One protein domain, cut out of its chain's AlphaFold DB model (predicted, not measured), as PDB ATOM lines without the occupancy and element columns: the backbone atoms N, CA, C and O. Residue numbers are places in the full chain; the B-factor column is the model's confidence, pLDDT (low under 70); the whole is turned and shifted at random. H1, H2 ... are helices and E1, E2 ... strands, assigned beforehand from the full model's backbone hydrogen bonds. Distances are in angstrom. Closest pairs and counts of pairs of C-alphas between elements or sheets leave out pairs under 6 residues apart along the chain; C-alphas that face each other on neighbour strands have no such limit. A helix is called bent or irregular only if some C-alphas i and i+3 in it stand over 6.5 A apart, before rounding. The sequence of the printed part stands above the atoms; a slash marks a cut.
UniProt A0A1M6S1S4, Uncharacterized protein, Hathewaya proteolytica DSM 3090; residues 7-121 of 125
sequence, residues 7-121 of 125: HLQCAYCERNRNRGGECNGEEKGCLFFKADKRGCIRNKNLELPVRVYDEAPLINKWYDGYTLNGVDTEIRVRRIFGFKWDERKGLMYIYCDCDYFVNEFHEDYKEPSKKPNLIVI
ATOM      1  N   HIS A   7     213.738 223.140 205.744       48.16
ATOM      2  CA  HIS A   7     214.228 221.761 205.877       48.16
ATOM      3  C   HIS A   7     215.763 221.642 205.964       48.16
ATOM      4  O   HIS A   7     216.295 220.550 206.168       48.16
ATOM      5  N   LEU A   8     216.486 222.762 205.853       48.47
ATOM      6  CA  LEU A   8     217.942 222.857 206.024       48.47
ATOM      7  C   LEU A   8     218.358 223.261 207.457       48.47
ATOM      8  O   LEU A   8     219.490 223.687 207.687       48.47
ATOM      9  N   GLN A   9     217.442 223.170 208.430       53.94
ATOM     10  CA  GLN A   9     217.514 223.912 209.697       53.94
ATOM     11  C   GLN A   9     217.557 223.053 210.977       53.94
ATOM     12  O   GLN A   9     216.754 223.295 211.872       53.94
ATOM     13  N   CYS A  10     218.478 222.095 211.158       49.69
ATOM     14  CA  CYS A  10     218.524 221.357 212.438       49.69
ATOM     15  C   CYS A  10     219.815 221.501 213.249       49.69
ATOM     16  O   CYS A  10     220.892 221.084 212.823       49.69
ATOM     17  N   ALA A  11     219.671 221.937 214.506       47.97
ATOM     18  CA  ALA A  11     220.696 221.853 215.553       47.97
ATOM     19  C   ALA A  11     221.219 220.413 215.780       47.97
ATOM     20  O   ALA A  11     222.341 220.216 216.247       47.97
ATOM     21  N   TYR A  12     220.436 219.390 215.411       45.59
ATOM     22  CA  TYR A  12     220.863 217.986 215.383       45.59
ATOM     23  C   TYR A  12     221.978 217.730 214.353       45.59
ATOM     24  O   TYR A  12     222.912 216.978 214.634       45.59
ATOM     25  N   CYS A  13     221.929 218.388 213.189       50.81
ATOM     26  CA  CYS A  13     222.965 218.296 212.155       50.81
ATOM     27  C   CYS A  13     224.274 218.970 212.600       50.81
ATOM     28  O   CYS A  13     225.357 218.457 212.313       50.81
ATOM     29  N   GLU A  14     224.192 220.063 213.372       50.38
ATOM     30  CA  GLU A  14     225.363 220.705 213.988       50.38
ATOM     31  C   GLU A  14     226.016 219.796 215.047       50.38
ATOM     32  O   GLU A  14     227.232 219.584 215.010       50.38
ATOM     33  N   ARG A  15     225.220 219.199 215.951       44.62
ATOM     34  CA  ARG A  15     225.716 218.328 217.038       44.62
ATOM     35  C   ARG A  15     226.318 217.010 216.546       44.62
ATOM     36  O   ARG A  15     227.339 216.585 217.077       44.62
ATOM     37  N   ASN A  16     225.739 216.387 215.520       47.59
ATOM     38  CA  ASN A  16     226.206 215.091 215.007       47.59
ATOM     39  C   ASN A  16     227.283 215.195 213.921       47.59
ATOM     40  O   ASN A  16     227.638 214.188 213.316       47.59
ATOM     41  N   ARG A  17     227.790 216.404 213.630       49.12
ATOM     42  CA  ARG A  17     228.688 216.670 212.489       49.12
ATOM     43  C   ARG A  17     228.124 216.207 211.133       49.12
ATOM     44  O   ARG A  17     228.860 216.196 210.151       49.12
ATOM     45  N   ASN A  18     226.820 215.933 211.045       49.81
ATOM     46  CA  ASN A  18     226.066 215.712 209.805       49.81
ATOM     47  C   ASN A  18     225.751 217.058 209.140       49.81
ATOM     48  O   ASN A  18     224.623 217.345 208.742       49.81
ATOM     49  N   ARG A  19     226.760 217.927 209.110       51.88
ATOM     50  CA  ARG A  19     226.670 219.281 208.588       51.88
ATOM     51  C   ARG A  19     226.195 219.190 207.149       51.88
ATOM     52  O   ARG A  19     226.749 218.406 206.406       51.88
ATOM     53  N   GLY A  20     225.164 219.934 206.783       45.38
ATOM     54  CA  GLY A  20     224.659 219.941 205.420       45.38
ATOM     55  C   GLY A  20     223.687 218.820 205.023       45.38
ATOM     56  O   GLY A  20     223.242 218.797 203.884       45.38
ATOM     57  N   GLY A  21     223.319 217.891 205.901       43.81
ATOM     58  CA  GLY A  21     222.238 216.956 205.571       43.81
ATOM     59  C   GLY A  21     220.876 217.661 205.533       43.81
ATOM     60  O   GLY A  21     220.552 218.402 206.461       43.81
ATOM     61  N   GLU A  22     220.078 217.406 204.493       49.00
ATOM     62  CA  GLU A  22     218.634 217.680 204.504       49.00
ATOM     63  C   GLU A  22     217.967 216.886 205.641       49.00
ATOM     64  O   GLU A  22     218.291 215.716 205.882       49.00
ATOM     65  N   CYS A  23     217.051 217.514 206.380       48.28
ATOM     66  CA  CYS A  23     216.268 216.819 207.397       48.28
ATOM     67  C   CYS A  23     215.234 215.894 206.748       48.28
ATOM     68  O   CYS A  23     214.232 216.356 206.219       48.28
ATOM     69  N   ASN A  24     215.440 214.581 206.860       47.25
ATOM     70  CA  ASN A  24     214.534 213.556 206.323       47.25
ATOM     71  C   ASN A  24     213.395 213.154 207.293       47.25
ATOM     72  O   ASN A  24     212.869 212.050 207.180       47.25
ATOM     73  N   GLY A  25     213.055 213.982 208.291       44.97
ATOM     74  CA  GLY A  25     212.117 213.622 209.368       44.97
ATOM     75  C   GLY A  25     211.088 214.706 209.692       44.97
ATOM     76  O   GLY A  25     211.331 215.882 209.434       44.97
ATOM     77  N   GLU A  26     209.950 214.282 210.262       41.16
ATOM     78  CA  GLU A  26     208.792 215.125 210.594       41.16
ATOM     79  C   GLU A  26     209.188 216.405 211.349       41.16
ATOM     80  O   GLU A  26     209.925 216.374 212.336       41.16
ATOM     81  N   GLU A  27     208.643 217.531 210.886       45.81
ATOM     82  CA  GLU A  27     209.023 218.933 211.128       45.81
ATOM     83  C   GLU A  27     208.981 219.427 212.595       45.81
ATOM     84  O   GLU A  27     209.119 220.618 212.864       45.81
ATOM     85  N   LYS A  28     208.800 218.550 213.587       44.56
ATOM     86  CA  LYS A  28     208.451 218.921 214.972       44.56
ATOM     87  C   LYS A  28     209.632 219.260 215.897       44.56
ATOM     88  O   LYS A  28     209.408 219.482 217.084       44.56
ATOM     89  N   GLY A  29     210.878 219.298 215.409       44.31
ATOM     90  CA  GLY A  29     212.071 219.374 216.279       44.31
ATOM     91  C   GLY A  29     213.129 220.439 215.960       44.31
ATOM     92  O   GLY A  29     214.109 220.555 216.697       44.31
ATOM     93  N   CYS A  30     212.982 221.211 214.883       47.56
ATOM     94  CA  CYS A  30     213.980 222.203 214.467       47.56
ATOM     95  C   CYS A  30     213.694 223.583 215.063       47.56
ATOM     96  O   CYS A  30     212.784 224.268 214.614       47.56
ATOM     97  N   LEU A  31     214.476 224.005 216.062       44.81
ATOM     98  CA  LEU A  31     214.239 225.260 216.796       44.81
ATOM     99  C   LEU A  31     215.211 226.410 216.456       44.81
ATOM    100  O   LEU A  31     215.000 227.522 216.931       44.81
ATOM    101  N   PHE A  32     216.283 226.187 215.679       42.19
ATOM    102  CA  PHE A  32     217.254 227.246 215.347       42.19
ATOM    103  C   PHE A  32     218.061 226.961 214.064       42.19
ATOM    104  O   PHE A  32     218.458 225.820 213.818       42.19
ATOM    105  N   PHE A  33     218.348 228.016 213.287       50.03
ATOM    106  CA  PHE A  33     219.112 227.988 212.033       50.03
ATOM    107  C   PHE A  33     220.560 228.457 212.221       50.03
ATOM    108  O   PHE A  33     220.812 229.571 212.677       50.03
ATOM    109  N   LYS A  34     221.518 227.646 211.759       51.41
ATOM    110  CA  LYS A  34     222.906 228.069 211.555       51.41
ATOM    111  C   LYS A  34     223.418 227.505 210.236       51.41
ATOM    112  O   LYS A  34     223.721 226.318 210.146       51.41
ATOM    113  N   ALA A  35     223.503 228.360 209.218       53.59
ATOM    114  CA  ALA A  35     224.077 227.987 207.930       53.59
ATOM    115  C   ALA A  35     225.510 227.457 208.113       53.59
ATOM    116  O   ALA A  35     226.363 228.155 208.672       53.59
ATOM    117  N   ASP A  36     225.796 226.251 207.613       62.44
ATOM    118  CA  ASP A  36     227.185 225.869 207.361       62.44
ATOM    119  C   ASP A  36     227.655 226.659 206.136       62.44
ATOM    120  O   ASP A  36     227.020 226.627 205.082       62.44
ATOM    121  N   LYS A  37     228.781 227.365 206.268       67.88
ATOM    122  CA  LYS A  37     229.398 228.109 205.163       67.88
ATOM    123  C   LYS A  37     229.705 227.207 203.960       67.88
ATOM    124  O   LYS A  37     229.703 227.687 202.831       67.88
ATOM    125  N   ARG A  38     229.922 225.910 204.198       67.56
ATOM    126  CA  ARG A  38     230.191 224.885 203.180       67.56
ATOM    127  C   ARG A  38     228.916 224.372 202.500       67.56
ATOM    128  O   ARG A  38     228.995 223.838 201.401       67.56
ATOM    129  N   GLY A  39     227.743 224.582 203.098       71.38
ATOM    130  CA  GLY A  39     226.452 224.183 202.538       71.38
ATOM    131  C   GLY A  39     226.011 222.765 202.902       71.38
ATOM    132  O   GLY A  39     226.268 222.282 204.006       71.38
ATOM    133  N   CYS A  40     225.310 222.124 201.968       72.25
ATOM    134  CA  CYS A  40     224.622 220.851 202.129       72.25
ATOM    135  C   CYS A  40     225.443 219.654 201.633       72.25
ATOM    136  O   CYS A  40     226.047 219.728 200.569       72.25
ATOM    137  N   ILE A  41     225.447 218.535 202.361       77.50
ATOM    138  CA  ILE A  41     225.990 217.265 201.895       77.50
ATOM    139  C   ILE A  41     225.041 216.695 200.851       77.50
ATOM    140  O   ILE A  41     223.881 216.390 201.127       77.50
ATOM    141  N   ARG A  42     225.580 216.478 199.661       80.00
ATOM    142  CA  ARG A  42     224.965 215.690 198.600       80.00
ATOM    143  C   ARG A  42     225.765 214.409 198.417       80.00
ATOM    144  O   ARG A  42     226.946 214.352 198.746       80.00
ATOM    145  N   ASN A  43     225.115 213.386 197.879       84.44
ATOM    146  CA  ASN A  43     225.727 212.095 197.593       84.44
ATOM    147  C   ASN A  43     225.649 211.811 196.091       84.44
ATOM    148  O   ASN A  43     224.616 212.070 195.464       84.44
ATOM    149  N   LYS A  44     226.746 211.330 195.496       85.69
ATOM    150  CA  LYS A  44     226.762 210.922 194.088       85.69
ATOM    151  C   LYS A  44     227.936 210.007 193.765       85.69
ATOM    152  O   LYS A  44     229.014 210.123 194.341       85.69
ATOM    153  N   ASN A  45     227.750 209.201 192.722       88.00
ATOM    154  CA  ASN A  45     228.850 208.502 192.071       88.00
ATOM    155  C   ASN A  45     229.718 209.489 191.279       88.00
ATOM    156  O   ASN A  45     229.214 210.185 190.388       88.00
ATOM    157  N   LEU A  46     231.008 209.539 191.598       85.88
ATOM    158  CA  LEU A  46     231.971 210.496 191.066       85.88
ATOM    159  C   LEU A  46     233.262 209.791 190.639       85.88
ATOM    160  O   LEU A  46     233.601 208.709 191.118       85.88
ATOM    161  N   GLU A  47     233.976 210.426 189.716       87.94
ATOM    162  CA  GLU A  47     235.331 210.048 189.328       87.94
ATOM    163  C   GLU A  47     236.290 211.032 189.999       87.94
ATOM    164  O   GLU A  47     236.289 212.223 189.688       87.94
ATOM    165  N   LEU A  48     237.065 210.545 190.967       86.81
ATOM    166  CA  LEU A  48     238.020 211.345 191.722       86.81
ATOM    167  C   LEU A  48     239.403 211.249 191.091       86.81
ATOM    168  O   LEU A  48     239.988 210.165 191.105       86.81
ATOM    169  N   PRO A  49     239.971 212.353 190.583       87.12
ATOM    170  CA  PRO A  49     241.381 212.376 190.253       87.12
ATOM    171  C   PRO A  49     242.211 212.363 191.543       87.12
ATOM    172  O   PRO A  49     241.909 213.083 192.493       87.12
ATOM    173  N   VAL A  50     243.274 211.568 191.561       86.19
ATOM    174  CA  VAL A  50     244.307 211.536 192.603       86.19
ATOM    175  C   VAL A  50     245.657 211.455 191.899       86.19
ATOM    176  O   VAL A  50     245.785 210.755 190.893       86.19
ATOM    177  N   ARG A  51     246.673 212.187 192.362       83.44
ATOM    178  CA  ARG A  51     248.018 212.038 191.789       83.44
ATOM    179  C   ARG A  51     248.605 210.716 192.253       83.44
ATOM    180  O   ARG A  51     248.437 210.343 193.403       83.44
ATOM    181  N   VAL A  52     249.330 210.032 191.375       80.50
ATOM    182  CA  VAL A  52     249.898 208.703 191.680       80.50
ATOM    183  C   VAL A  52     250.821 208.719 192.909       80.50
ATOM    184  O   VAL A  52     250.940 207.711 193.595       80.50
ATOM    185  N   TYR A  53     251.451 209.860 193.198       80.44
ATOM    186  CA  TYR A  53     252.369 210.035 194.326       80.44
ATOM    187  C   TYR A  53     251.726 210.648 195.579       80.44
ATOM    188  O   TYR A  53     252.420 210.815 196.579       80.44
ATOM    189  N   ASP A  54     250.437 210.991 195.525       81.69
ATOM    190  CA  ASP A  54     249.701 211.512 196.679       81.69
ATOM    191  C   ASP A  54     248.980 210.364 197.402       81.69
ATOM    192  O   ASP A  54     248.708 209.305 196.826       81.69
ATOM    193  N   GLU A  55     248.630 210.575 198.671       80.94
ATOM    194  CA  GLU A  55     247.797 209.622 199.398       80.94
ATOM    195  C   GLU A  55     246.389 209.562 198.794       80.94
ATOM    196  O   GLU A  55     245.729 210.578 198.565       80.94
ATOM    197  N   ALA A  56     245.901 208.344 198.552       80.56
ATOM    198  CA  ALA A  56     244.519 208.143 198.153       80.56
ATOM    199  C   ALA A  56     243.571 208.453 199.327       80.56
ATOM    200  O   ALA A  56     243.881 208.129 200.479       80.56
ATOM    201  N   PRO A  57     242.382 209.021 199.061       83.69
ATOM    202  CA  PRO A  57     241.411 209.294 200.106       83.69
ATOM    203  C   PRO A  57     240.944 207.996 200.780       83.69
ATOM    204  O   PRO A  57     240.478 207.058 200.131       83.69
ATOM    205  N   LEU A  58     241.042 207.961 202.107       86.94
ATOM    206  CA  LEU A  58     240.524 206.899 202.957       86.94
ATOM    207  C   LEU A  58     238.996 206.911 202.946       86.94
ATOM    208  O   LEU A  58     238.335 207.954 202.934       86.94
ATOM    209  N   ILE A  59     238.421 205.717 203.025       89.69
ATOM    210  CA  ILE A  59     236.974 205.549 203.084       89.69
ATOM    211  C   ILE A  59     236.432 206.137 204.399       89.69
ATOM    212  O   ILE A  59     237.013 205.969 205.469       89.69
ATOM    213  N   ASN A  60     235.289 206.813 204.310       86.69
ATOM    214  CA  ASN A  60     234.543 207.466 205.385       86.69
ATOM    215  C   ASN A  60     235.271 208.615 206.103       86.69
ATOM    216  O   ASN A  60     234.821 209.049 207.165       86.69
ATOM    217  N   LYS A  61     236.332 209.169 205.507       86.94
ATOM    218  CA  LYS A  61     237.009 210.378 205.994       86.94
ATOM    219  C   LYS A  61     236.748 211.557 205.051       86.94
ATOM    220  O   LYS A  61     236.642 211.370 203.843       86.94
ATOM    221  N   TRP A  62     236.587 212.749 205.625       85.50
ATOM    222  CA  TRP A  62     236.466 213.995 204.867       85.50
ATOM    223  C   TRP A  62     237.849 214.474 204.418       85.50
ATOM    224  O   TRP A  62     238.784 214.465 205.220       85.50
ATOM    225  N   TYR A  63     237.941 214.890 203.158       84.69
ATOM    226  CA  TYR A  63     239.137 215.394 202.493       84.69
ATOM    227  C   TYR A  63     238.859 216.765 201.895       84.69
ATOM    228  O   TYR A  63     237.842 216.945 201.223       84.69
ATOM    229  N   ASP A  64     239.771 217.704 202.121       83.06
ATOM    230  CA  ASP A  64     239.810 218.988 201.430       83.06
ATOM    231  C   ASP A  64     240.641 218.885 200.131       83.06
ATOM    232  O   ASP A  64     241.085 217.806 199.732       83.06
ATOM    233  N   GLY A  65     240.792 219.996 199.406       78.06
ATOM    234  CA  GLY A  65     241.631 220.050 198.199       78.06
ATOM    235  C   GLY A  65     240.914 219.751 196.880       78.06
ATOM    236  O   GLY A  65     241.567 219.648 195.838       78.06
ATOM    237  N   TYR A  66     239.583 219.677 196.893       79.69
ATOM    238  CA  TYR A  66     238.761 219.488 195.700       79.69
ATOM    239  C   TYR A  66     237.943 220.740 195.391       79.69
ATOM    240  O   TYR A  66     237.430 221.395 196.290       79.69
ATOM    241  N   THR A  67     237.787 221.059 194.106       79.00
ATOM    242  CA  THR A  67     236.743 221.984 193.647       79.00
ATOM    243  C   THR A  67     235.612 221.187 193.032       79.00
ATOM    244  O   THR A  67     235.836 220.266 192.244       79.00
ATOM    245  N   LEU A  68     234.390 221.615 193.319       75.38
ATOM    246  CA  LEU A  68     233.202 221.238 192.581       75.38
ATOM    247  C   LEU A  68     232.714 222.459 191.807       75.38
ATOM    248  O   LEU A  68     232.351 223.472 192.396       75.38
ATOM    249  N   ASN A  69     232.718 222.374 190.475       70.56
ATOM    250  CA  ASN A  69     232.315 223.480 189.593       70.56
ATOM    251  C   ASN A  69     233.060 224.805 189.868       70.56
ATOM    252  O   ASN A  69     232.493 225.884 189.712       70.56
ATOM    253  N   GLY A  70     234.333 224.725 190.268       69.44
ATOM    254  CA  GLY A  70     235.162 225.898 190.568       69.44
ATOM    255  C   GLY A  70     234.989 226.476 191.976       69.44
ATOM    256  O   GLY A  70     235.601 227.496 192.267       69.44
ATOM    257  N   VAL A  71     234.203 225.829 192.842       74.25
ATOM    258  CA  VAL A  71     234.062 226.192 194.258       74.25
ATOM    259  C   VAL A  71     234.736 225.132 195.118       74.25
ATOM    260  O   VAL A  71     234.500 223.939 194.918       74.25
ATOM    261  N   ASP A  72     235.565 225.559 196.066       79.38
ATOM    262  CA  ASP A  72     236.226 224.669 197.022       79.38
ATOM    263  C   ASP A  72     235.187 223.854 197.800       79.38
ATOM    264  O   ASP A  72     234.199 224.384 198.315       79.38
ATOM    265  N   THR A  73     235.406 222.548 197.883       80.00
ATOM    266  CA  THR A  73     234.546 221.629 198.619       80.00
ATOM    267  C   THR A  73     235.375 220.574 199.340       80.00
ATOM    268  O   THR A  73     236.522 220.292 198.989       80.00
ATOM    269  N   GLU A  74     234.760 219.972 200.349       86.38
ATOM    270  CA  GLU A  74     235.269 218.758 200.969       86.38
ATOM    271  C   GLU A  74     234.479 217.563 200.438       86.38
ATOM    272  O   GLU A  74     233.266 217.648 200.211       86.38
ATOM    273  N   ILE A  75     235.161 216.434 200.285       87.88
ATOM    274  CA  ILE A  75     234.560 215.176 199.847       87.88
ATOM    275  C   ILE A  75     234.778 214.079 200.885       87.88
ATOM    276  O   ILE A  75     235.766 214.081 201.612       87.88
ATOM    277  N   ARG A  76     233.885 213.094 200.925       90.00
ATOM    278  CA  ARG A  76     234.040 211.863 201.699       90.00
ATOM    279  C   ARG A  76     233.718 210.669 200.822       90.00
ATOM    280  O   ARG A  76     232.576 210.485 200.406       90.00
ATOM    281  N   VAL A  77     234.713 209.819 200.593       90.56
ATOM    282  CA  VAL A  77     234.541 208.559 199.861       90.56
ATOM    283  C   VAL A  77     233.784 207.573 200.740       90.56
ATOM    284  O   VAL A  77     234.275 207.203 201.800       90.56
ATOM    285  N   ARG A  78     232.608 207.110 200.322       90.38
ATOM    286  CA  ARG A  78     231.845 206.079 201.048       90.38
ATOM    287  C   ARG A  78     232.194 204.680 200.578       90.38
ATOM    288  O   ARG A  78     232.271 203.747 201.375       90.38
ATOM    289  N   ARG A  79     232.375 204.528 199.268       91.75
ATOM    290  CA  ARG A  79     232.667 203.248 198.631       91.75
ATOM    291  C   ARG A  79     233.480 203.471 197.370       91.75
ATOM    292  O   ARG A  79     233.204 204.399 196.620       91.75
ATOM    293  N   ILE A  80     234.443 202.589 197.126       92.19
ATOM    294  CA  ILE A  80     235.223 202.556 195.888       92.19
ATOM    295  C   ILE A  80     234.714 201.405 195.019       92.19
ATOM    296  O   ILE A  80     234.485 200.299 195.509       92.19
ATOM    297  N   PHE A  81     234.521 201.684 193.735       92.75
ATOM    298  CA  PHE A  81     234.061 200.728 192.728       92.75
ATOM    299  C   PHE A  81     235.188 200.248 191.821       92.75
ATOM    300  O   PHE A  81     235.128 199.133 191.310       92.75
ATOM    301  N   GLY A  82     236.205 201.079 191.607       91.69
ATOM    302  CA  GLY A  82     237.321 200.738 190.743       91.69
ATOM    303  C   GLY A  82     238.303 201.883 190.572       91.69
ATOM    304  O   GLY A  82     238.092 202.994 191.062       91.69
ATOM    305  N   PHE A  83     239.369 201.586 189.839       90.75
ATOM    306  CA  PHE A  83     240.471 202.496 189.574       90.75
ATOM    307  C   PHE A  83     240.792 202.485 188.085       90.75
ATOM    308  O   PHE A  83     240.684 201.448 187.426       90.75
ATOM    309  N   LYS A  84     241.220 203.629 187.561       90.88
ATOM    310  CA  LYS A  84     241.757 203.757 186.210       90.88
ATOM    311  C   LYS A  84     243.005 204.616 186.241       90.88
ATOM    312  O   LYS A  84     242.979 205.747 186.714       90.88
ATOM    313  N   TRP A  85     244.084 204.086 185.693       88.50
ATOM    314  CA  TRP A  85     245.324 204.830 185.537       88.50
ATOM    315  C   TRP A  85     245.270 205.671 184.253       88.50
ATOM    316  O   TRP A  85     244.922 205.162 183.187       88.50
ATOM    317  N   ASP A  86     245.618 206.954 184.346       86.88
ATOM    318  CA  ASP A  86     245.926 207.821 183.204       86.88
ATOM    319  C   ASP A  86     247.422 208.153 183.202       86.88
ATOM    320  O   ASP A  86     247.895 209.071 183.878       86.88
ATOM    321  N   GLU A  87     248.183 207.357 182.447       82.94
ATOM    322  CA  GLU A  87     249.647 207.437 182.395       82.94
ATOM    323  C   GLU A  87     250.120 208.769 181.819       82.94
ATOM    324  O   GLU A  87     251.148 209.298 182.232       82.94
ATOM    325  N   ARG A  88     249.342 209.354 180.901       85.31
ATOM    326  CA  ARG A  88     249.705 210.608 180.233       85.31
ATOM    327  C   ARG A  88     249.655 211.790 181.188       85.31
ATOM    328  O   ARG A  88     250.425 212.731 181.029       85.31
ATOM    329  N   LYS A  89     248.731 211.761 182.150       82.50
ATOM    330  CA  LYS A  89     248.543 212.843 183.125       82.50
ATOM    331  C   LYS A  89     249.194 212.567 184.476       82.50
ATOM    332  O   LYS A  89     249.211 213.465 185.313       82.50
ATOM    333  N   GLY A  90     249.695 211.352 184.709       84.19
ATOM    334  CA  GLY A  90     250.197 210.943 186.024       84.19
ATOM    335  C   GLY A  90     249.100 210.943 187.094       84.19
ATOM    336  O   GLY A  90     249.359 211.283 188.251       84.19
ATOM    337  N   LEU A  91     247.866 210.609 186.700       86.88
ATOM    338  CA  LEU A  91     246.698 210.584 187.580       86.88
ATOM    339  C   LEU A  91     246.135 209.170 187.693       86.88
ATOM    340  O   LEU A  91     246.063 208.427 186.715       86.88
ATOM    341  N   MET A  92     245.663 208.839 188.885       89.00
ATOM    342  CA  MET A  92     244.774 207.722 189.137       89.00
ATOM    343  C   MET A  92     243.361 208.265 189.330       89.00
ATOM    344  O   MET A  92     243.111 209.102 190.194       89.00
ATOM    345  N   TYR A  93     242.432 207.783 188.520       89.75
ATOM    346  CA  TYR A  93     241.014 208.060 188.658       89.75
ATOM    347  C   TYR A  93     240.368 206.979 189.523       89.75
ATOM    348  O   TYR A  93     240.415 205.796 189.186       89.75
ATOM    349  N   ILE A  94     239.774 207.381 190.642       90.06
ATOM    350  CA  ILE A  94     239.029 206.505 191.548       90.06
ATOM    351  C   ILE A  94     237.540 206.673 191.251       90.06
ATOM    352  O   ILE A  94     236.989 207.760 191.420       90.06
ATOM    353  N   TYR A  95     236.866 205.601 190.842       91.31
ATOM    354  CA  TYR A  95     235.409 205.589 190.717       91.31
ATOM    355  C   TYR A  95     234.806 205.298 192.091       91.31
ATOM    356  O   TYR A  95     234.988 204.199 192.618       91.31
ATOM    357  N   CYS A  96     234.102 206.268 192.677       90.31
ATOM    358  CA  CYS A  96     233.554 206.171 194.031       90.31
ATOM    359  C   CYS A  96     232.084 206.567 194.116       90.31
ATOM    360  O   CYS A  96     231.589 207.335 193.295       90.31
ATOM    361  N   ASP A  97     231.420 206.098 195.168       90.62
ATOM    362  CA  ASP A  97     230.290 206.793 195.777       90.62
ATOM    363  C   ASP A  97     230.839 207.761 196.821       90.62
ATOM    364  O   ASP A  97     231.610 207.365 197.705       90.62
ATOM    365  N   CYS A  98     230.474 209.028 196.688       88.44
ATOM    366  CA  CYS A  98     231.103 210.115 197.403       88.44
ATOM    367  C   CYS A  98     230.058 211.111 197.918       88.44
ATOM    368  O   CYS A  98     229.163 211.550 197.191       88.44
ATOM    369  N   ASP A  99     230.206 211.487 199.186       88.00
ATOM    370  CA  ASP A  99     229.520 212.637 199.760       88.00
ATOM    371  C   ASP A  99     230.355 213.895 199.527       88.00
ATOM    372  O   ASP A  99     231.583 213.840 199.571       88.00
ATOM    373  N   TYR A 100     229.711 215.028 199.288       83.94
ATOM    374  CA  TYR A 100     230.386 216.304 199.065       83.94
ATOM    375  C   TYR A 100     229.509 217.469 199.504       83.94
ATOM    376  O   TYR A 100     228.282 217.366 199.489       83.94
ATOM    377  N   PHE A 101     230.135 218.582 199.876       79.44
ATOM    378  CA  PHE A 101     229.411 219.791 200.256       79.44
ATOM    379  C   PHE A 101     229.037 220.644 199.036       79.44
ATOM    380  O   PHE A 101     229.836 220.839 198.117       79.44
ATOM    381  N   VAL A 102     227.819 221.182 199.049       75.88
ATOM    382  CA  VAL A 102     227.278 222.107 198.052       75.88
ATOM    383  C   VAL A 102     226.528 223.222 198.755       75.88
ATOM    384  O   VAL A 102     225.492 222.991 199.376       75.88
ATOM    385  N   ASN A 103     227.000 224.455 198.617       73.81
ATOM    386  CA  ASN A 103     226.270 225.612 199.113       73.81
ATOM    387  C   ASN A 103     225.449 226.266 197.999       73.81
ATOM    388  O   ASN A 103     225.914 227.202 197.361       73.81
ATOM    389  N   GLU A 104     224.218 225.789 197.801       67.44
ATOM    390  CA  GLU A 104     223.259 226.310 196.803       67.44
ATOM    391  C   GLU A 104     222.846 227.773 197.076       67.44
ATOM    392  O   GLU A 104     222.312 228.462 196.209       67.44
ATOM    393  N   PHE A 105     223.139 228.272 198.280       65.31
ATOM    394  CA  PHE A 105     222.780 229.610 198.745       65.31
ATOM    395  C   PHE A 105     223.962 230.586 198.748       65.31
ATOM    396  O   PHE A 105     223.764 231.765 199.047       65.31
ATOM    397  N   HIS A 106     225.173 230.130 198.408       68.38
ATOM    398  CA  HIS A 106     226.330 231.011 198.258       68.38
ATOM    399  C   HIS A 106     226.131 231.960 197.066       68.38
ATOM    400  O   HIS A 106     225.494 231.601 196.074       68.38
ATOM    401  N   GLU A 107     226.667 233.179 197.142       68.12
ATOM    402  CA  GLU A 107     226.523 234.170 196.061       68.12
ATOM    403  C   GLU A 107     227.169 233.684 194.756       68.12
ATOM    404  O   GLU A 107     226.580 233.831 193.688       68.12
ATOM    405  N   ASP A 108     228.305 232.992 194.873       67.88
ATOM    406  CA  ASP A 108     229.037 232.393 193.749       67.88
ATOM    407  C   ASP A 108     228.511 231.017 193.300       67.88
ATOM    408  O   ASP A 108     229.118 230.380 192.434       67.88
ATOM    409  N   TYR A 109     227.413 230.521 193.882       65.69
ATOM    410  CA  TYR A 109     226.876 229.221 193.498       65.69
ATOM    411  C   TYR A 109     226.400 229.234 192.043       65.69
ATOM    412  O   TYR A 109     225.527 230.013 191.654       65.69
ATOM    413  N   LYS A 110     226.959 228.326 191.241       65.75
ATOM    414  CA  LYS A 110     226.527 228.065 189.870       65.75
ATOM    415  C   LYS A 110     225.984 226.654 189.798       65.75
ATOM    416  O   LYS A 110     226.723 225.690 190.015       65.75
ATOM    417  N   GLU A 111     224.703 226.548 189.470       65.12
ATOM    418  CA  GLU A 111     224.069 225.258 189.258       65.12
ATOM    419  C   GLU A 111     224.779 224.538 188.094       65.12
ATOM    420  O   GLU A 111     224.970 225.123 187.018       65.12
ATOM    421  N   PRO A 112     225.266 223.304 188.299       63.25
ATOM    422  CA  PRO A 112     226.011 222.602 187.268       63.25
ATOM    423  C   PRO A 112     225.125 222.296 186.057       63.25
ATOM    424  O   PRO A 112     224.209 221.484 186.130       63.25
ATOM    425  N   SER A 113     225.467 222.863 184.898       54.62
ATOM    426  CA  SER A 113     224.801 222.558 183.620       54.62
ATOM    427  C   SER A 113     225.136 221.163 183.061       54.62
ATOM    428  O   SER A 113     224.531 220.716 182.088       54.62
ATOM    429  N   LYS A 114     226.115 220.461 183.654       61.06
ATOM    430  CA  LYS A 114     226.576 219.111 183.280       61.06
ATOM    431  C   LYS A 114     226.788 218.253 184.530       61.06
ATOM    432  O   LYS A 114     226.686 218.742 185.649       61.06
ATOM    433  N   LYS A 115     227.100 216.959 184.356       58.91
ATOM    434  CA  LYS A 115     227.507 216.092 185.479       58.91
ATOM    435  C   LYS A 115     228.595 216.799 186.316       58.91
ATOM    436  O   LYS A 115     229.484 217.401 185.715       58.91
ATOM    437  N   PRO A 116     228.515 216.751 187.660       59.41
ATOM    438  CA  PRO A 116     229.474 217.418 188.531       59.41
ATOM    439  C   PRO A 116     230.894 216.959 188.204       59.41
ATOM    440  O   PRO A 116     231.184 215.764 188.249       59.41
ATOM    441  N   ASN A 117     231.751 217.920 187.859       59.53
ATOM    442  CA  ASN A 117     233.156 217.686 187.557       59.53
ATOM    443  C   ASN A 117     233.971 218.057 188.795       59.53
ATOM    444  O   ASN A 117     234.093 219.241 189.118       59.53
ATOM    445  N   LEU A 118     234.502 217.052 189.489       64.00
ATOM    446  CA  LEU A 118     235.449 217.264 190.579       64.00
ATOM    447  C   LEU A 118     236.854 217.458 190.011       64.00
ATOM    448  O   LEU A 118     237.317 216.665 189.190       64.00
ATOM    449  N   ILE A 119     237.532 218.516 190.452       65.50
ATOM    450  CA  ILE A 119     238.901 218.837 190.042       65.50
ATOM    451  C   ILE A 119     239.767 218.964 191.297       65.50
ATOM    452  O   ILE A 119     239.395 219.648 192.250       65.50
ATOM    453  N   VAL A 120     240.934 218.316 191.299       63.59
ATOM    454  CA  VAL A 120     241.935 218.459 192.369       63.59
ATOM    455  C   VAL A 120     242.588 219.835 192.267       63.59
ATOM    456  O   VAL A 120     243.137 220.182 191.224       63.59
ATOM    457  N   ILE A 121     242.565 220.600 193.355       58.34
ATOM    458  CA  ILE A 121     243.163 221.941 193.437       58.34
ATOM    459  C   ILE A 121     244.599 221.848 193.956       58.34
ATOM    460  O   ILE A 121     245.502 222.500 193.435       58.34
TER     461      ILE A 121
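What this domain is: This is residues 7 to 121 of the 125 residues of an uncharacterized protein of Hathewaya proteolytica DSM 3090 (UniProt A0A1M6S1S4). One antiparallel sheet of five strands folds back on itself into two leaves, E1 with E4 and E2 with E5, with E3 as the hinge, like a small, partly closed barrel. At one end of the long axis lies a loop-rich head with the short helix H1, and at the other the hairpin of E3 and E4 reaches outward. The sheet's order is E1, E4, E3, E2, E5. The printed part has 115 residues, with H1, E1, E2, E3, E4 and E5 along it; it is mostly strand in its named elements, though under half of the residues are in them. It is only just compact, close to loose, with a radius of gyration of the C-alphas of 15.7 A, and elongated, spanning 53 by 28 by 20 A.

How they stand to each other: H1, residues 11 to 15, is not on the sheet, with 0 pairs of C-alphas within 10 A; its one O i to N i+4 pair is within hydrogen-bond range. E1, residues 40 to 51, is an edge strand and bends by 86 degrees at residue 44. Its antiparallel neighbour is E4, residues 91 to 102, with N 46 and O 96 at 2.8 A; E4 bends by 88 degrees at residue 97. E3, residues 71 to 86, bends by 116 degrees at residue 81 and forms a hairpin with E4, with N 84 and O 93 at 2.8 A. E2, residues 62 to 68, forms a hairpin with E3, with N 63 and O 75 at 2.8 A. E5, residues 118 to 120, is the other edge strand, antiparallel to E2, with N 67 and O 119 at 2.8 A. The closest C-alphas of E1 and E5 are those of Pro 49 and Val 120, 6.5 A apart. E2, E3 and E4 are a meander, each strand the antiparallel neighbour of the one before. E1 to E4 and E2 to E5 are each a Greek key, a meander of three strands plus a fourth, the first strand beside the last. The folded sheet, bent into two leaves that face each other, is strongly twisted.

Where its parts are: H1 begins at C-alpha 11, (220.696, 221.853, 215.553). E1 is 27.1 A long and begins at C-alpha 40, (224.622, 220.851, 202.129). E2 measures 14.6 A, E3 24.5 A and E4 24.9 A. E5 ends at C-alpha 120, (241.935, 218.459, 192.369).

The domain as a whole: The C-alphas farthest apart, Lys 28 and Arg 88, are 54.6 A apart. The printed part has no cut. The links H1 to E1, 24 residues, and E4 to E5, 15 residues, are long. Mean pLDDT of the printed part is 71.3; residues 7 to 38, 70 and 104 to 121 are under 70.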